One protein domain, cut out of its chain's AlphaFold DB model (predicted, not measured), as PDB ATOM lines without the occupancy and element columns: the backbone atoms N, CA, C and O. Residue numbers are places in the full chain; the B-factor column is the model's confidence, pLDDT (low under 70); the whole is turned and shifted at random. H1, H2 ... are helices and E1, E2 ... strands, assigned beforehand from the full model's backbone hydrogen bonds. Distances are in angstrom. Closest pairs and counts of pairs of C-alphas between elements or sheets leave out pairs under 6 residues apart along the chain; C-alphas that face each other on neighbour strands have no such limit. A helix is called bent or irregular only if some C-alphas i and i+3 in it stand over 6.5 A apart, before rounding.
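AT A GLANCE: This is residues 292 to 423 of the 423 residues of an uncharacterized protein of Treponema sp. RCC2812 (UniProt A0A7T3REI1). Two strongly twisted four-stranded sheets, E3 E1 E7 E8 and E2 E4 E5 E6, lie face to face as a sandwich, their strands crossed at 32 degrees. The short helices H1 and H2 lie toward one end of the sandwich, and of the two long loops, residues 312 to 332 reach out to 22 A from the mean of the C-alphas, while residues 337 to 355 fold back to E1, where residues 348 to 349 pair with it. The printed part has 132 residues, with eight named strands and two named helices in the order E1 E2 H1 E3 E4 H2 E5 E6 E7 E8. The first sheet runs E3 E1 E7 E8 and is mixed, the second is branched and antiparallel; the class is mostly strand, with 58 residues in named elements, under half. The whole is compact, with a radius of gyration of the C-alphas of 14.6 A and spans of 44 by 32 by 27 A.

IN THESE COORDINATES: In the first sheet, E1 is residues 292 to 299, 22.5 A long, from C-alpha 292 at (28.011, -47.956, 45.762); E3 is residues 356 to 360, E7 residues 406 to 412, 19.2 A, and E8 residues 418 to 422, with C-alpha 422 at (32.788, -39.094, 44.306). In the second, E4 is residues 366 to 375, 29.1 A long, from C-alpha 366 at (36.867, -51.749, 39.834); E2 is residues 306 to 311, 17.5 A, E5 residues 387 to 389 and E6 residues 395 to 399. H1 is residues 333 to 336 and H2 residues 378 to 382.

HOW THE PARTS SIT: E1 and E7 are parallel, with N 297 and O 409 at 3.0 A, within hydrogen-bond range. E3 is antiparallel to E1, with N 294 and O 356 at 2.8 A. E7 and E8 form a hairpin, with N 410 and O 419 at 2.8 A. In the other sheet E2 lies on one side of E4, with N 308 and O 373 at 2.8 A. E5, with N 388 and O 374 at 2.8 A, and E6, with N 368 and O 397 at 3.0 A, lie on the other side. Between the sheets, the closest C-alphas of E6 and E8 are those of Cys 397 and Val 418, 6.6 A apart. H2 is on the branched sheet at a height of 6.6 A, only just over E4, with 3 of its C-alphas falling on that strand. H2 is irregular, C-alphas 379 and 382 being 7.2 A apart, with 0 of 1 O i to N i+4 pairs and 0 of 2 O i to N i+3 pairs within range; H1 is too short for an O i to N i+4 pair. H1 is on neither sheet, and is close to but not clearly touching H2, the closest C-alphas being those of Lys 336 and Leu 378, 7.1 A apart.

THE WHOLE: The C-alphas of Lys 328 and Pro 362 are the two farthest apart, at 44.6 A. The printed part has no cut and ends at Gln 423, the chain's last residue. The links E2 to H1 and H1 to E3 are long. Mean pLDDT of the printed part is 87.0, and residues 316 to 329 are under 70.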
ATOM      1  N   TYR A 292      27.765 -49.127  46.586       92.25
ATOM      2  CA  TYR A 292      28.011 -47.956  45.762       92.25
ATOM      3  C   TYR A 292      26.945 -47.821  44.681       92.25
ATOM      4  O   TYR A 292      26.347 -48.800  44.229       92.25
ATOM      5  N   THR A 293      26.712 -46.578  44.273       95.38
ATOM      6  CA  THR A 293      25.825 -46.238  43.159       95.38
ATOM      7  C   THR A 293      26.629 -45.550  42.070       95.38
ATOM      8  O   THR A 293      27.341 -44.591  42.353       95.38
ATOM      9  N   LEU A 294      26.510 -46.007  40.827       95.38
ATOM     10  CA  LEU A 294      27.035 -45.295  39.663       95.38
ATOM     11  C   LEU A 294      25.919 -44.470  39.033       95.38
ATOM     12  O   LEU A 294      24.830 -44.988  38.787       95.38
ATOM     13  N   THR A 295      26.214 -43.206  38.759       96.12
ATOM     14  CA  THR A 295      25.362 -42.282  37.998       96.12
ATOM     15  C   THR A 295      26.127 -41.808  36.770       96.12
ATOM     16  O   THR A 295      27.360 -41.814  36.771       96.12
ATOM     17  N   PHE A 296      25.423 -41.400  35.717       95.69
ATOM     18  CA  PHE A 296      26.042 -41.122  34.422       95.69
ATOM     19  C   PHE A 296      25.595 -39.771  33.861       95.69
ATOM     20  O   PHE A 296      24.429 -39.385  33.978       95.69
ATOM     21  N   GLU A 297      26.511 -39.074  33.193       97.31
ATOM     22  CA  GLU A 297      26.214 -37.902  32.365       97.31
ATOM     23  C   GLU A 297      27.139 -37.853  31.141       97.31
ATOM     24  O   GLU A 297      28.295 -38.283  31.200       97.31
ATOM     25  N   ILE A 298      26.645 -37.287  30.039       97.62
ATOM     26  CA  ILE A 298      27.480 -36.887  28.899       97.62
ATOM     27  C   ILE A 298      27.494 -35.362  28.830       97.62
ATOM     28  O   ILE A 298      26.448 -34.722  28.874       97.62
ATOM     29  N   THR A 299      28.688 -34.792  28.736       97.88
ATOM     30  CA  THR A 299      28.960 -33.350  28.739       97.88
ATOM     31  C   THR A 299      29.557 -32.907  27.408       97.88
ATOM     32  O   THR A 299      30.155 -33.715  26.696       97.88
ATOM     33  N   GLY A 300      29.457 -31.614  27.095       96.56
ATOM     34  CA  GLY A 300      30.014 -31.053  25.860       96.56
ATOM     35  C   GLY A 300      29.191 -31.392  24.616       96.56
ATOM     36  O   GLY A 300      29.745 -31.426  23.522       96.56
ATOM     37  N   LEU A 301      27.902 -31.674  24.804       97.06
ATOM     38  CA  LEU A 301      26.918 -31.825  23.738       97.06
ATOM     39  C   LEU A 301      26.296 -30.466  23.386       97.06
ATOM     40  O   LEU A 301      26.427 -29.500  24.138       97.06
ATOM     41  N   GLU A 302      25.596 -30.395  22.261       96.88
ATOM     42  CA  GLU A 302      24.713 -29.272  21.941       96.88
ATOM     43  C   GLU A 302      23.314 -29.501  22.535       96.88
ATOM     44  O   GLU A 302      22.890 -30.642  22.739       96.88
ATOM     45  N   GLU A 303      22.583 -28.416  22.809       96.81
ATOM     46  CA  GLU A 303      21.191 -28.490  23.267       96.81
ATOM     47  C   GLU A 303      20.350 -29.334  22.297       96.81
ATOM     48  O   GLU A 303      20.394 -29.145  21.082       96.81
ATOM     49  N   GLY A 304      19.565 -30.268  22.837       94.56
ATOM     50  CA  GLY A 304      18.716 -31.157  22.043       94.56
ATOM     51  C   GLY A 304      19.390 -32.453  21.586       94.56
ATOM     52  O   GLY A 304      18.679 -33.372  21.174       94.56
ATOM     53  N   ASN A 305      20.715 -32.590  21.725       95.56
ATOM     54  CA  ASN A 305      21.386 -33.866  21.466       95.56
ATOM     55  C   ASN A 305      20.885 -34.941  22.429       95.56
ATOM     56  O   ASN A 305      20.750 -34.710  23.630       95.56
ATOM     57  N   ALA A 306      20.654 -36.142  21.917       92.69
ATOM     58  CA  ALA A 306      20.167 -37.262  22.705       92.69
ATOM     59  C   ALA A 306      21.306 -38.254  22.964       92.69
ATOM     60  O   ALA A 306      22.082 -38.559  22.061       92.69
ATOM     61  N   ALA A 307      21.416 -38.759  24.192       92.88
ATOM     62  CA  ALA A 307      22.556 -39.550  24.652       92.88
ATOM     63  C   ALA A 307      22.166 -40.978  25.044       92.88
ATOM     64  O   ALA A 307      21.102 -41.235  25.600       92.88
ATOM     65  N   TRP A 308      23.067 -41.923  24.797       89.44
ATOM     66  CA  TRP A 308      22.919 -43.320  25.179       89.44
ATOM     67  C   TRP A 308      24.234 -43.871  25.716       89.44
ATOM     68  O   TRP A 308      25.315 -43.496  25.265       89.44
ATOM     69  N   ILE A 309      24.149 -44.803  26.658       88.12
ATOM     70  CA  ILE A 309      25.304 -45.509  27.199       88.12
ATOM     71  C   ILE A 309      25.007 -46.997  27.281       88.12
ATOM     72  O   ILE A 309      23.890 -47.416  27.574       88.12
ATOM     73  N   ASN A 310      26.035 -47.792  27.021       84.69
ATOM     74  CA  ASN A 310      25.996 -49.226  27.203       84.69
ATOM     75  C   ASN A 310      27.324 -49.698  27.791       84.69
ATOM     76  O   ASN A 310      28.364 -49.348  27.252       84.69
ATOM     77  N   GLY A 311      27.323 -50.536  28.825       84.94
ATOM     78  CA  GLY A 311      28.536 -51.187  29.304       84.94
ATOM     79  C   GLY A 311      28.285 -52.400  30.181       84.94
ATOM     80  O   GLY A 311      27.143 -52.780  30.440       84.94
ATOM     81  N   GLU A 312      29.383 -52.954  30.681       87.19
ATOM     82  CA  GLU A 312      29.417 -54.119  31.574       87.19
ATOM     83  C   GLU A 312      28.668 -53.902  32.900       87.19
ATOM     84  O   GLU A 312      28.326 -54.871  33.577       87.19
ATOM     85  N   PHE A 313      28.348 -52.651  33.244       85.38
ATOM     86  CA  PHE A 313      27.622 -52.282  34.460       85.38
ATOM     87  C   PHE A 313      26.275 -53.003  34.639       85.38
ATOM     88  O   PHE A 313      25.869 -53.269  35.766       85.38
ATOM     89  N   TRP A 314      25.582 -53.322  33.538       81.56
ATOM     90  CA  TRP A 314      24.259 -53.966  33.554       81.56
ATOM     91  C   TRP A 314      24.307 -55.465  33.203       81.56
ATOM     92  O   TRP A 314      23.265 -56.085  32.984       81.56
ATOM     93  N   GLY A 315      25.502 -56.069  33.175       72.50
ATOM     94  CA  GLY A 315      25.715 -57.484  32.864       72.50
ATOM     95  C   GLY A 315      25.894 -57.791  31.371       72.50
ATOM     96  O   GLY A 315      25.890 -56.914  30.515       72.50
ATOM     97  N   SER A 316      26.072 -59.077  31.047       58.47
ATOM     98  CA  SER A 316      26.368 -59.552  29.682       58.47
ATOM     99  C   SER A 316      25.151 -59.621  28.753       58.47
ATOM    100  O   SER A 316      25.307 -59.773  27.539       58.47
ATOM    101  N   THR A 317      23.936 -59.529  29.306       53.22
ATOM    102  CA  THR A 317      22.673 -59.565  28.557       53.22
ATOM    103  C   THR A 317      21.948 -58.237  28.702       53.22
ATOM    104  O   THR A 317      21.422 -57.876  29.747       53.22
ATOM    105  N   TRP A 318      21.969 -57.494  27.607       60.84
ATOM    106  CA  TRP A 318      21.468 -56.139  27.481       60.84
ATOM    107  C   TRP A 318      19.939 -56.164  27.354       60.84
ATOM    108  O   TRP A 318      19.453 -56.692  26.352       60.84
ATOM    109  N   PRO A 319      19.151 -55.582  28.276       46.97
ATOM    110  CA  PRO A 319      17.693 -55.617  28.154       46.97
ATOM    111  C   PRO A 319      17.170 -54.878  26.907       46.97
ATOM    112  O   PRO A 319      16.092 -55.215  26.428       46.97
ATOM    113  N   ASN A 320      17.939 -53.930  26.342       51.00
ATOM    114  CA  ASN A 320      17.540 -53.120  25.179       51.00
ATOM    115  C   ASN A 320      18.538 -53.134  23.993       51.00
ATOM    116  O   ASN A 320      18.322 -52.425  23.015       51.00
ATOM    117  N   GLY A 321      19.601 -53.951  24.039       56.34
ATOM    118  CA  GLY A 321      20.620 -54.023  22.974       56.34
ATOM    119  C   GLY A 321      21.547 -52.797  22.853       56.34
ATOM    120  O   GLY A 321      21.498 -51.867  23.653       56.34
ATOM    121  N   TRP A 322      22.453 -52.820  21.863       62.91
ATOM    122  CA  TRP A 322      23.206 -51.642  21.376       62.91
ATOM    123  C   TRP A 322      22.209 -50.634  20.780       62.91
ATOM    124  O   TRP A 322      21.242 -51.141  20.216       62.91
ATOM    125  N   PRO A 323      22.381 -49.289  20.884       51.53
ATOM    126  CA  PRO A 323      21.277 -48.327  21.004       51.53
ATOM    127  C   PRO A 323      20.096 -48.503  20.066       51.53
ATOM    128  O   PRO A 323      19.001 -48.188  20.503       51.53
ATOM    129  N   MET A 324      20.275 -49.071  18.865       59.53
ATOM    130  CA  MET A 324      19.256 -49.919  18.230       59.53
ATOM    131  C   MET A 324      19.950 -51.033  17.431       59.53
ATOM    132  O   MET A 324      20.852 -50.730  16.652       59.53
ATOM    133  N   ALA A 325      19.573 -52.306  17.586       50.78
ATOM    134  CA  ALA A 325      20.115 -53.392  16.762       50.78
ATOM    135  C   ALA A 325      19.928 -53.075  15.255       50.78
ATOM    136  O   ALA A 325      18.819 -53.129  14.736       50.78
ATOM    137  N   GLU A 326      21.031 -52.703  14.588       53.88
ATOM    138  CA  GLU A 326      21.181 -52.415  13.150       53.88
ATOM    139  C   GLU A 326      20.435 -51.191  12.562       53.88
ATOM    140  O   GLU A 326      19.968 -51.277  11.433       53.88
ATOM    141  N   TRP A 327      20.317 -50.055  13.271       59.28
ATOM    142  CA  TRP A 327      20.010 -48.718  12.689       59.28
ATOM    143  C   TRP A 327      18.980 -48.672  11.529       59.28
ATOM    144  O   TRP A 327      19.236 -48.116  10.463       59.28
ATOM    145  N   LYS A 328      17.815 -49.311  11.683       58.75
ATOM    146  CA  LYS A 328      16.766 -49.366  10.638       58.75
ATOM    147  C   LYS A 328      15.416 -48.785  11.071       58.75
ATOM    148  O   LYS A 328      14.492 -48.751  10.265       58.75
ATOM    149  N   SER A 329      15.270 -48.337  12.315       64.88
ATOM    150  CA  SER A 329      14.005 -47.820  12.861       64.88
ATOM    151  C   SER A 329      14.261 -46.891  14.036       64.88
ATOM    152  O   SER A 329      15.297 -47.042  14.656       64.88
ATOM    153  N   GLU A 330      13.343 -45.978  14.358       70.19
ATOM    154  CA  GLU A 330      13.435 -45.084  15.526       70.19
ATOM    155  C   GLU A 330      13.273 -45.816  16.876       70.19
ATOM    156  O   GLU A 330      12.632 -46.877  16.924       70.19
ATOM    157  N   PRO A 331      13.759 -45.234  17.997       72.44
ATOM    158  CA  PRO A 331      13.485 -45.750  19.336       72.44
ATOM    159  C   PRO A 331      11.976 -45.827  19.603       72.44
ATOM    160  O   PRO A 331      11.227 -44.902  19.283       72.44
ATOM    161  N   ASN A 332      11.500 -46.905  20.233       75.25
ATOM    162  CA  ASN A 332      10.089 -46.985  20.624       75.25
ATOM    163  C   ASN A 332       9.751 -45.955  21.726       75.25
ATOM    164  O   ASN A 332      10.637 -45.458  22.420       75.25
ATOM    165  N   ALA A 333       8.463 -45.645  21.915       77.50
ATOM    166  CA  ALA A 333       8.017 -44.610  22.856       77.50
ATOM    167  C   ALA A 333       8.497 -44.836  24.305       77.50
ATOM    168  O   ALA A 333       8.841 -43.881  25.001       77.50
ATOM    169  N   THR A 334       8.572 -46.095  24.748       75.44
ATOM    170  CA  THR A 334       9.078 -46.456  26.079       75.44
ATOM    171  C   THR A 334      10.566 -46.146  26.212       75.44
ATOM    172  O   THR A 334      10.997 -45.651  27.250       75.44
ATOM    173  N   LEU A 335      11.356 -46.407  25.169       73.94
ATOM    174  CA  LEU A 335      12.782 -46.099  25.144       73.94
ATOM    175  C   LEU A 335      13.013 -44.586  25.087       73.94
ATOM    176  O   LEU A 335      13.761 -44.069  25.912       73.94
ATOM    177  N   LYS A 336      12.298 -43.875  24.198       79.19
ATOM    178  CA  LYS A 336      12.357 -42.407  24.049       79.19
ATOM    179  C   LYS A 336      12.175 -41.680  25.383       79.19
ATOM    180  O   LYS A 336      12.927 -40.765  25.684       79.19
ATOM    181  N   ALA A 337      11.239 -42.136  26.216       81.12
ATOM    182  CA  ALA A 337      10.977 -41.543  27.528       81.12
ATOM    183  C   ALA A 337      12.133 -41.683  28.542       81.12
ATOM    184  O   ALA A 337      12.099 -41.042  29.590       81.12
ATOM    185  N   ASN A 338      13.124 -42.540  28.276       82.06
ATOM    186  CA  ASN A 338      14.252 -42.792  29.175       82.06
ATOM    187  C   ASN A 338      15.611 -42.388  28.574       82.06
ATOM    188  O   ASN A 338      16.621 -42.545  29.260       82.06
ATOM    189  N   ILE A 339      15.645 -41.880  27.337       87.94
ATOM    190  CA  ILE A 339      16.858 -41.352  26.705       87.94
ATOM    191  C   ILE A 339      17.085 -39.920  27.213       87.94
ATOM    192  O   ILE A 339      16.202 -39.078  27.039       87.94
ATOM    193  N   PRO A 340      18.229 -39.619  27.846       93.00
ATOM    194  CA  PRO A 340      18.544 -38.257  28.251       93.00
ATOM    195  C   PRO A 340      18.816 -37.362  27.038       93.00
ATOM    196  O   PRO A 340      19.483 -37.765  26.084       93.00
ATOM    197  N   VAL A 341      18.315 -36.129  27.103       94.69
ATOM    198  CA  VAL A 341      18.532 -35.076  26.104       94.69
ATOM    199  C   VAL A 341      19.318 -33.948  26.758       94.69
ATOM    200  O   VAL A 341      19.028 -33.575  27.895       94.69
ATOM    201  N   ALA A 342      20.323 -33.435  26.057       97.25
ATOM    202  CA  ALA A 342      21.175 -32.362  26.531       97.25
ATOM    203  C   ALA A 342      20.403 -31.043  26.647       97.25
ATOM    204  O   ALA A 342      19.681 -30.651  25.725       97.25
ATOM    205  N   GLY A 343      20.561 -30.363  27.782       95.94
ATOM    206  CA  GLY A 343      20.014 -29.025  27.997       95.94
ATOM    207  C   GLY A 343      20.854 -27.923  27.346       95.94
ATOM    208  O   GLY A 343      21.846 -28.180  26.667       95.94
ATOM    209  N   VAL A 344      20.483 -26.668  27.615       96.06
ATOM    210  CA  VAL A 344      21.229 -25.461  27.194       96.06
ATOM    211  C   VAL A 344      22.682 -25.425  27.690       96.06
ATOM    212  O   VAL A 344      23.503 -24.677  27.170       96.06
ATOM    213  N   ASP A 345      22.997 -26.201  28.726       96.44
ATOM    214  CA  ASP A 345      24.329 -26.360  29.309       96.44
ATOM    215  C   ASP A 345      25.176 -27.432  28.601       96.44
ATOM    216  O   ASP A 345      26.341 -27.630  28.954       96.44
ATOM    217  N   GLY A 346      24.610 -28.115  27.602       97.12
ATOM    218  CA  GLY A 346      25.278 -29.175  26.859       97.12
ATOM    219  C   GLY A 346      25.478 -30.458  27.663       97.12
ATOM    220  O   GLY A 346      26.409 -31.222  27.381       97.12
ATOM    221  N   VAL A 347      24.650 -30.686  28.693       97.75
ATOM    222  CA  VAL A 347      24.729 -31.863  29.564       97.75
ATOM    223  C   VAL A 347      23.480 -32.725  29.420       97.75
ATOM    224  O   VAL A 347      22.361 -32.278  29.658       97.75
ATOM    225  N   ALA A 348      23.682 -33.995  29.072       97.44
ATOM    226  CA  ALA A 348      22.657 -35.028  29.105       97.44
ATOM    227  C   ALA A 348      22.854 -35.904  30.354       97.44
ATOM    228  O   ALA A 348      23.778 -36.721  30.414       97.44
ATOM    229  N   THR A 349      21.994 -35.734  31.360       96.44
ATOM    230  CA  THR A 349      22.054 -36.483  32.627       96.44
ATOM    231  C   THR A 349      21.112 -37.680  32.600       96.44
ATOM    232  O   THR A 349      19.911 -37.535  32.361       96.44
ATOM    233  N   PHE A 350      21.638 -38.868  32.893       93.38
ATOM    234  CA  PHE A 350      20.825 -40.074  32.994       93.38
ATOM    235  C   PHE A 350      20.028 -40.058  34.301       93.38
ATOM    236  O   PHE A 350      20.550 -39.729  35.364       93.38
ATOM    237  N   ASN A 351      18.745 -40.407  34.221       90.38
ATOM    238  CA  ASN A 351      17.883 -40.471  35.399       90.38
ATOM    239  C   ASN A 351      18.170 -41.715  36.262       90.38
ATOM    240  O   ASN A 351      18.885 -42.628  35.857       90.38
ATOM    241  N   GLU A 352      17.541 -41.777  37.436       90.56
ATOM    242  CA  GLU A 352      17.760 -42.827  38.441       90.56
ATOM    243  C   GLU A 352      17.535 -44.268  37.954       90.56
ATOM    244  O   GLU A 352      18.090 -45.198  38.533       90.56
ATOM    245  N   LYS A 353      16.771 -44.484  36.872       85.81
ATOM    246  CA  LYS A 353      16.563 -45.830  36.309       85.81
ATOM    247  C   LYS A 353      17.834 -46.412  35.696       85.81
ATOM    248  O   LYS A 353      17.922 -47.623  35.515       85.81
ATOM    249  N   TRP A 354      18.782 -45.547  35.353       87.31
ATOM    250  CA  TRP A 354      20.090 -45.915  34.830       87.31
ATOM    251  C   TRP A 354      21.133 -46.085  35.927       87.31
ATOM    252  O   TRP A 354      22.252 -46.494  35.628       87.31
ATOM    253  N   ASN A 355      20.793 -45.793  37.183       92.94
ATOM    254  CA  ASN A 355      21.737 -45.965  38.272       92.94
ATOM    255  C   ASN A 355      22.121 -47.436  38.406       92.94
ATOM    256  O   ASN A 355      21.273 -48.331  38.378       92.94
ATOM    257  N   VAL A 356      23.412 -47.680  38.595       92.12
ATOM    258  CA  VAL A 356      23.928 -49.023  38.864       92.12
ATOM    259  C   VAL A 356      24.204 -49.096  40.349       92.12
ATOM    260  O   VAL A 356      25.168 -48.507  40.831       92.12
ATOM    261  N   VAL A 357      23.335 -49.794  41.075       91.38
ATOM    262  CA  VAL A 357      23.524 -50.072  42.498       91.38
ATOM    263  C   VAL A 357      24.172 -51.439  42.622       91.38
ATOM    264  O   VAL A 357      23.631 -52.436  42.144       91.38
ATOM    265  N   SER A 358      25.340 -51.485  43.249       91.19
ATOM    266  CA  SER A 358      26.108 -52.715  43.398       91.19
ATOM    267  C   SER A 358      26.867 -52.715  44.724       91.19
ATOM    268  O   SER A 358      26.794 -51.765  45.511       91.19
ATOM    269  N   VAL A 359      27.558 -53.818  44.994       90.75
ATOM    270  CA  VAL A 359      28.407 -53.973  46.172       90.75
ATOM    271  C   VAL A 359      29.768 -54.536  45.783       90.75
ATOM    272  O   VAL A 359      29.871 -55.319  44.838       90.75
ATOM    273  N   ALA A 360      30.802 -54.140  46.513       92.25
ATOM    274  CA  ALA A 360      32.179 -54.604  46.339       92.25
ATOM    275  C   ALA A 360      32.885 -54.687  47.693       92.25
ATOM    276  O   ALA A 360      32.314 -54.280  48.708       92.25
ATOM    277  N   LYS A 361      34.111 -55.218  47.725       91.38
ATOM    278  CA  LYS A 361      34.923 -55.160  48.942       91.38
ATOM    279  C   LYS A 361      35.412 -53.724  49.180       91.38
ATOM    280  O   LYS A 361      35.785 -53.044  48.221       91.38
ATOM    281  N   PRO A 362      35.464 -53.251  50.438       91.31
ATOM    282  CA  PRO A 362      36.074 -51.964  50.747       91.31
ATOM    283  C   PRO A 362      37.516 -51.903  50.245       91.31
ATOM    284  O   PRO A 362      38.319 -52.788  50.541       91.31
ATOM    285  N   GLY A 363      37.844 -50.852  49.496       90.81
ATOM    286  CA  GLY A 363      39.182 -50.677  48.933       90.81
ATOM    287  C   GLY A 363      39.465 -51.489  47.662       90.81
ATOM    288  O   GLY A 363      40.594 -51.455  47.183       90.81
ATOM    289  N   GLU A 364      38.481 -52.208  47.112       93.44
ATOM    290  CA  GLU A 364      38.617 -52.881  45.815       93.44
ATOM    291  C   GLU A 364      38.731 -51.856  44.680       93.44
ATOM    292  O   GLU A 364      38.065 -50.821  44.713       93.44
ATOM    293  N   ASP A 365      39.562 -52.151  43.679       94.19
ATOM    294  CA  ASP A 365      39.636 -51.377  42.442       94.19
ATOM    295  C   ASP A 365      38.744 -52.036  41.391       94.19
ATOM    296  O   ASP A 365      38.893 -53.221  41.085       94.19
ATOM    297  N   LEU A 366      37.817 -51.264  40.828       94.00
ATOM    298  CA  LEU A 366      36.867 -51.749  39.834       94.00
ATOM    299  C   LEU A 366      37.085 -51.054  38.499       94.00
ATOM    300  O   LEU A 366      37.321 -49.847  38.447       94.00
ATOM    301  N   SER A 367      36.965 -51.821  37.418       93.88
ATOM    302  CA  SER A 367      37.096 -51.343  36.046       93.88
ATOM    303  C   SER A 367      35.978 -51.924  35.193       93.88
ATOM    304  O   SER A 367      35.698 -53.120  35.273       93.88
ATOM    305  N   TRP A 368      35.344 -51.076  34.388       92.31
ATOM    306  CA  TRP A 368      34.278 -51.482  33.473       92.31
ATOM    307  C   TRP A 368      34.515 -50.924  32.084       92.31
ATOM    308  O   TRP A 368      34.772 -49.726  31.920       92.31
ATOM    309  N   SER A 369      34.334 -51.784  31.086       91.81
ATOM    310  CA  SER A 369      34.263 -51.390  29.689       91.81
ATOM    311  C   SER A 369      32.840 -50.973  29.326       91.81
ATOM    312  O   SER A 369      31.851 -51.649  29.632       91.81
ATOM    313  N   PHE A 370      32.723 -49.835  28.655       90.50
ATOM    314  CA  PHE A 370      31.451 -49.303  28.201       90.50
ATOM    315  C   PHE A 370      31.649 -48.459  26.948       90.50
ATOM    316  O   PHE A 370      32.763 -48.116  26.569       90.50
ATOM    317  N   LYS A 371      30.566 -48.114  26.269       89.94
ATOM    318  CA  LYS A 371      30.615 -47.280  25.086       89.94
ATOM    319  C   LYS A 371      29.395 -46.342  25.056       89.94
ATOM    320  O   LYS A 371      28.245 -46.793  25.023       89.94
ATOM    321  N   PRO A 372      29.631 -45.028  25.164       91.38
ATOM    322  CA  PRO A 372      28.602 -44.014  25.021       91.38
ATOM    323  C   PRO A 372      28.426 -43.634  23.551       91.38
ATOM    324  O   PRO A 372      29.363 -43.721  22.759       91.38
ATOM    325  N   VAL A 373      27.233 -43.181  23.192       91.12
ATOM    326  CA  VAL A 373      26.966 -42.520  21.914       91.12
ATOM    327  C   VAL A 373      25.999 -41.365  22.133       91.12
ATOM    328  O   VAL A 373      25.223 -41.369  23.087       91.12
ATOM    329  N   ALA A 374      26.011 -40.397  21.231       93.19
ATOM    330  CA  ALA A 374      24.991 -39.360  21.186       93.19
ATOM    331  C   ALA A 374      24.619 -39.064  19.737       93.19
ATOM    332  O   ALA A 374      25.490 -39.086  18.867       93.19
ATOM    333  N   ALA A 375      23.340 -38.804  19.498       91.44
ATOM    334  CA  ALA A 375      22.804 -38.326  18.231       91.44
ATOM    335  C   ALA A 375      22.462 -36.836  18.343       91.44
ATOM    336  O   ALA A 375      22.214 -36.326  19.439       91.44
ATOM    337  N   ASP A 376      22.432 -36.147  17.208       90.25
ATOM    338  CA  ASP A 376      22.027 -34.741  17.109       90.25
ATOM    339  C   ASP A 376      20.607 -34.478  17.661       90.25
ATOM    340  O   ASP A 376      20.353 -33.404  18.203       90.25
ATOM    341  N   SER A 377      19.712 -35.471  17.597       89.44
ATOM    342  CA  SER A 377      18.389 -35.468  18.234       89.44
ATOM    343  C   SER A 377      17.902 -36.877  18.596       89.44
ATOM    344  O   SER A 377      18.485 -37.891  18.204       89.44
ATOM    345  N   LEU A 378      16.796 -36.958  19.341       84.75
ATOM    346  CA  LEU A 378      16.196 -38.219  19.788       84.75
ATOM    347  C   LEU A 378      15.697 -39.093  18.627       84.75
ATOM    348  O   LEU A 378      15.770 -40.324  18.686       84.75
ATOM    349  N   GLU A 379      15.187 -38.465  17.571       83.81
ATOM    350  CA  GLU A 379      14.679 -39.110  16.359       83.81
ATOM    351  C   GLU A 379      15.805 -39.715  15.514       83.81
ATOM    352  O   GLU A 379      15.582 -40.653  14.752       83.81
ATOM    353  N   ASN A 380      17.032 -39.230  15.690       83.56
ATOM    354  CA  ASN A 380      18.119 -39.463  14.755       83.56
ATOM    355  C   ASN A 380      19.059 -40.611  15.130       83.56
ATOM    356  O   ASN A 380      20.027 -40.868  14.417       83.56
ATOM    357  N   PHE A 381      18.732 -41.411  16.147       80.88
ATOM    358  CA  PHE A 381      19.456 -42.660  16.421       80.88
ATOM    359  C   PHE A 381      19.351 -43.714  15.294       80.88
ATOM    360  O   PHE A 381      19.956 -44.782  15.382       80.88
ATOM    361  N   THR A 382      18.606 -43.437  14.220       77.00
ATOM    362  CA  THR A 382      18.323 -44.341  13.097       77.00
ATOM    363  C   THR A 382      19.495 -44.616  12.161       77.00
ATOM    364  O   THR A 382      19.346 -45.484  11.315       77.00
ATOM    365  N   ALA A 383      20.617 -43.894  12.237       78.75
ATOM    366  CA  ALA A 383      21.790 -44.124  11.387       78.75
ATOM    367  C   ALA A 383      23.082 -43.623  12.046       78.75
ATOM    368  O   ALA A 383      23.073 -42.638  12.777       78.75
ATOM    369  N   GLU A 384      24.216 -44.253  11.722       81.00
ATOM    370  CA  GLU A 384      25.531 -43.853  12.247       81.00
ATOM    371  C   GLU A 384      25.906 -42.406  11.934       81.00
ATOM    372  O   GLU A 384      26.507 -41.727  12.757       81.00
ATOM    373  N   ALA A 385      25.567 -41.954  10.724       83.38
ATOM    374  CA  ALA A 385      25.940 -40.637  10.216       83.38
ATOM    375  C   ALA A 385      25.342 -39.486  11.039       83.38
ATOM    376  O   ALA A 385      25.790 -38.353  10.910       83.38
ATOM    377  N   ASN A 386      24.352 -39.785  11.878       86.56
ATOM    378  CA  ASN A 386      23.687 -38.818  12.736       86.56
ATOM    379  C   ASN A 386      24.325 -38.722  14.133       86.56
ATOM    380  O   ASN A 386      23.867 -37.948  14.973       86.56
ATOM    381  N   LEU A 387      25.340 -39.544  14.422       89.12
ATOM    382  CA  LEU A 387      25.992 -39.539  15.723       89.12
ATOM    383  C   LEU A 387      26.968 -38.367  15.832       89.12
ATOM    384  O   LEU A 387      27.874 -38.214  15.016       89.12
ATOM    385  N   VAL A 388      26.806 -37.587  16.898       92.38
ATOM    386  CA  VAL A 388      27.718 -36.508  17.308       92.38
ATOM    387  C   VAL A 388      28.779 -36.998  18.301       92.38
ATOM    388  O   VAL A 388      29.816 -36.364  18.460       92.38
ATOM    389  N   LEU A 389      28.554 -38.159  18.927       92.88
ATOM    390  CA  LEU A 389      29.539 -38.886  19.730       92.88
ATOM    391  C   LEU A 389      29.534 -40.359  19.318       92.88
ATOM    392  O   LEU A 389      28.514 -41.044  19.450       92.88
ATOM    393  N   LYS A 390      30.686 -40.850  18.851       91.00
ATOM    394  CA  LYS A 390      30.881 -42.248  18.461       91.00
ATOM    395  C   LYS A 390      32.335 -42.693  18.689       91.00
ATOM    396  O   LYS A 390      33.110 -42.738  17.732       91.00
ATOM    397  N   PRO A 391      32.685 -43.103  19.919       88.88
ATOM    398  CA  PRO A 391      33.998 -43.658  20.204       88.88
ATOM    399  C   PRO A 391      34.289 -44.864  19.312       88.88
ATOM    400  O   PRO A 391      33.424 -45.728  19.087       88.88
ATOM    401  N   THR A 392      35.508 -44.915  18.772       87.31
ATOM    402  CA  THR A 392      35.952 -46.047  17.942       87.31
ATOM    403  C   THR A 392      36.025 -47.301  18.806       87.31
ATOM    404  O   THR A 392      35.333 -48.288  18.534       87.31
ATOM    405  N   ASP A 393      36.752 -47.197  19.913       88.94
ATOM    406  CA  ASP A 393      36.916 -48.251  20.902       88.94
ATOM    407  C   ASP A 393      35.928 -48.093  22.061       88.94
ATOM    408  O   ASP A 393      35.190 -47.109  22.159       88.94
ATOM    409  N   ASN A 394      35.876 -49.098  22.931       90.56
ATOM    410  CA  ASN A 394      35.185 -48.936  24.199       90.56
ATOM    411  C   ASN A 394      35.983 -47.991  25.100       90.56
ATOM    412  O   ASN A 394      37.213 -48.021  25.123       90.56
ATOM    413  N   LEU A 395      35.261 -47.196  25.877       94.12
ATOM    414  CA  LEU A 395      35.817 -46.429  26.977       94.12
ATOM    415  C   LEU A 395      35.874 -47.297  28.235       94.12
ATOM    416  O   LEU A 395      35.162 -48.298  28.365       94.12
ATOM    417  N   THR A 396      36.707 -46.875  29.178       94.31
ATOM    418  CA  THR A 396      36.860 -47.541  30.470       94.31
ATOM    419  C   THR A 396      36.570 -46.556  31.590       94.31
ATOM    420  O   THR A 396      36.947 -45.386  31.524       94.31
ATOM    421  N   CYS A 397      35.871 -47.031  32.613       93.88
ATOM    422  CA  CYS A 397      35.664 -46.316  33.863       93.88
ATOM    423  C   CYS A 397      36.358 -47.090  34.974       93.88
ATOM    424  O   CYS A 397      36.159 -48.299  35.077       93.88
ATOM    425  N   GLU A 398      37.103 -46.389  35.823       94.62
ATOM    426  CA  GLU A 398      37.803 -46.975  36.962       94.62
ATOM    427  C   GLU A 398      37.366 -46.295  38.259       94.62
ATOM    428  O   GLU A 398      37.322 -45.066  38.345       94.62
ATOM    429  N   ILE A 399      37.046 -47.096  39.273       94.31
ATOM    430  CA  ILE A 399      36.868 -46.635  40.651       94.31
ATOM    431  C   ILE A 399      37.984 -47.252  41.472       94.31
ATOM    432  O   ILE A 399      38.006 -48.462  41.682       94.31
ATOM    433  N   THR A 400      38.896 -46.406  41.936       90.38
ATOM    434  CA  THR A 400      39.972 -46.813  42.836       90.38
ATOM    435  C   THR A 400      39.482 -46.763  44.273       90.38
ATOM    436  O   THR A 400      38.930 -45.742  44.694       90.38
ATOM    437  N   SER A 401      39.734 -47.826  45.032       86.81
ATOM    438  CA  SER A 401      39.388 -47.938  46.448       86.81
ATOM    439  C   SER A 401      37.900 -47.681  46.725       86.81
ATOM    440  O   SER A 401      37.522 -46.641  47.271       86.81
ATOM    441  N   VAL A 402      37.045 -48.632  46.348       89.62
ATOM    442  CA  VAL A 402      35.587 -48.498  46.476       89.62
ATOM    443  C   VAL A 402      35.153 -48.278  47.927       89.62
ATOM    444  O   VAL A 402      35.555 -48.984  48.855       89.62
ATOM    445  N   GLU A 403      34.258 -47.311  48.098       88.94
ATOM    446  CA  GLU A 403      33.638 -46.922  49.356       88.94
ATOM    447  C   GLU A 403      32.116 -46.836  49.195       88.94
ATOM    448  O   GLU A 403      31.586 -46.771  48.084       88.94
ATOM    449  N   SER A 404      31.393 -46.820  50.317       89.31
ATOM    450  CA  SER A 404      29.938 -46.668  50.292       89.31
ATOM    451  C   SER A 404      29.542 -45.232  49.935       89.31
ATOM    452  O   SER A 404      29.485 -44.371  50.814       89.31
ATOM    453  N   CYS A 405      29.297 -44.952  48.655       93.38
ATOM    454  CA  CYS A 405      28.890 -43.631  48.170       93.38
ATOM    455  C   CYS A 405      28.260 -43.683  46.767       93.38
ATOM    456  O   CYS A 405      28.033 -44.746  46.187       93.38
ATOM    457  N   THR A 406      27.971 -42.503  46.216       96.12
ATOM    458  CA  THR A 406      27.623 -42.355  44.803       96.12
ATOM    459  C   THR A 406      28.839 -41.862  44.027       96.12
ATOM    460  O   THR A 406      29.475 -40.879  44.407       96.12
ATOM    461  N   TYR A 407      29.149 -42.533  42.924       96.88
ATOM    462  CA  TYR A 407      30.151 -42.115  41.955       96.88
ATOM    463  C   TYR A 407      29.442 -41.590  40.709       96.88
ATOM    464  O   TYR A 407      28.594 -42.266  40.122       96.88
ATOM    465  N   LYS A 408      29.792 -40.374  40.296       97.44
ATOM    466  CA  LYS A 408      29.347 -39.795  39.031       97.44
ATOM    467  C   LYS A 408      30.376 -40.061  37.945       97.44
ATOM    468  O   LYS A 408      31.526 -39.636  38.070       97.44
ATOM    469  N   ILE A 409      29.942 -40.743  36.893       97.56
ATOM    470  CA  ILE A 409      30.717 -41.031  35.692       97.56
ATOM    471  C   ILE A 409      30.353 -39.980  34.640       97.56
ATOM    472  O   ILE A 409      29.271 -40.017  34.050       97.56
ATOM    473  N   SER A 410      31.255 -39.029  34.419       97.62
ATOM    474  CA  SER A 410      31.094 -37.958  33.434       97.62
ATOM    475  C   SER A 410      31.897 -38.282  32.180       97.62
ATOM    476  O   SER A 410      33.119 -38.436  32.245       97.62
ATOM    477  N   ILE A 411      31.223 -38.353  31.033       97.44
ATOM    478  CA  ILE A 411      31.853 -38.543  29.724       97.44
ATOM    479  C   ILE A 411      31.873 -37.206  28.992       97.44
ATOM    480  O   ILE A 411      30.837 -36.566  28.829       97.44
ATOM    481  N   ASN A 412      33.038 -36.773  28.524       97.00
ATOM    482  CA  ASN A 412      33.136 -35.600  27.664       97.00
ATOM    483  C   ASN A 412      33.008 -36.004  26.188       97.00
ATOM    484  O   ASN A 412      33.833 -36.757  25.682       97.00
ATOM    485  N   ALA A 413      31.991 -35.494  25.495       95.88
ATOM    486  CA  ALA A 413      31.716 -35.847  24.104       95.88
ATOM    487  C   ALA A 413      32.776 -35.331  23.113       95.88
ATOM    488  O   ALA A 413      32.934 -35.908  22.043       95.88
ATOM    489  N   LEU A 414      33.528 -34.278  23.458       93.00
ATOM    490  CA  LEU A 414      34.496 -33.640  22.556       93.00
ATOM    491  C   LEU A 414      35.841 -34.369  22.499       93.00
ATOM    492  O   LEU A 414      36.563 -34.258  21.511       93.00
ATOM    493  N   ASN A 415      36.222 -35.044  23.582       94.62
ATOM    494  CA  ASN A 415      37.528 -35.696  23.703       94.62
ATOM    495  C   ASN A 415      37.463 -37.111  24.288       94.62
ATOM    496  O   ASN A 415      38.508 -37.693  24.567       94.62
ATOM    497  N   GLU A 416      36.254 -37.632  24.505       94.62
ATOM    498  CA  GLU A 416      35.978 -38.986  24.997       94.62
ATOM    499  C   GLU A 416      36.583 -39.280  26.381       94.62
ATOM    500  O   GLU A 416      36.652 -40.428  26.824       94.62
ATOM    501  N   LYS A 417      36.997 -38.238  27.115       96.31
ATOM    502  CA  LYS A 417      37.569 -38.385  28.451       96.31
ATOM    503  C   LYS A 417      36.482 -38.761  29.451       96.31
ATOM    504  O   LYS A 417      35.495 -38.041  29.618       96.31
ATOM    505  N   VAL A 418      36.733 -39.842  30.180       97.56
ATOM    506  CA  VAL A 418      35.925 -40.282  31.318       97.56
ATOM    507  C   VAL A 418      36.497 -39.678  32.596       97.56
ATOM    508  O   VAL A 418      37.704 -39.719  32.834       97.56
ATOM    509  N   THR A 419      35.635 -39.085  33.416       97.38
ATOM    510  CA  THR A 419      35.985 -38.593  34.752       97.38
ATOM    511  C   THR A 419      35.057 -39.222  35.773       97.38
ATOM    512  O   THR A 419      33.844 -39.241  35.583       97.38
ATOM    513  N   VAL A 420      35.631 -39.707  36.868       97.00
ATOM    514  CA  VAL A 420      34.887 -40.284  37.986       97.00
ATOM    515  C   VAL A 420      34.978 -39.330  39.163       97.00
ATOM    516  O   VAL A 420      36.072 -38.993  39.612       97.00
ATOM    517  N   THR A 421      33.830 -38.866  39.649       96.06
ATOM    518  CA  THR A 421      33.755 -37.964  40.804       96.06
ATOM    519  C   THR A 421      32.945 -38.619  41.907       96.06
ATOM    520  O   THR A 421      31.802 -39.011  41.689       96.06
ATOM    521  N   LYS A 422      33.525 -38.715  43.101       94.44
ATOM    522  CA  LYS A 422      32.788 -39.094  44.306       94.44
ATOM    523  C   LYS A 422      31.861 -37.942  44.710       94.44
ATOM    524  O   LYS A 422      32.338 -36.812  44.829       94.44
ATOM    525  N   GLN A 423      30.572 -38.227  44.874       89.25
ATOM    526  CA  GLN A 423      29.560 -37.253  45.296       89.25
ATOM    527  C   GLN A 423      29.398 -37.194  46.811       89.25
ATOM    528  O   GLN A 423      29.552 -38.252  47.471       89.25
TER     529      GLN A 423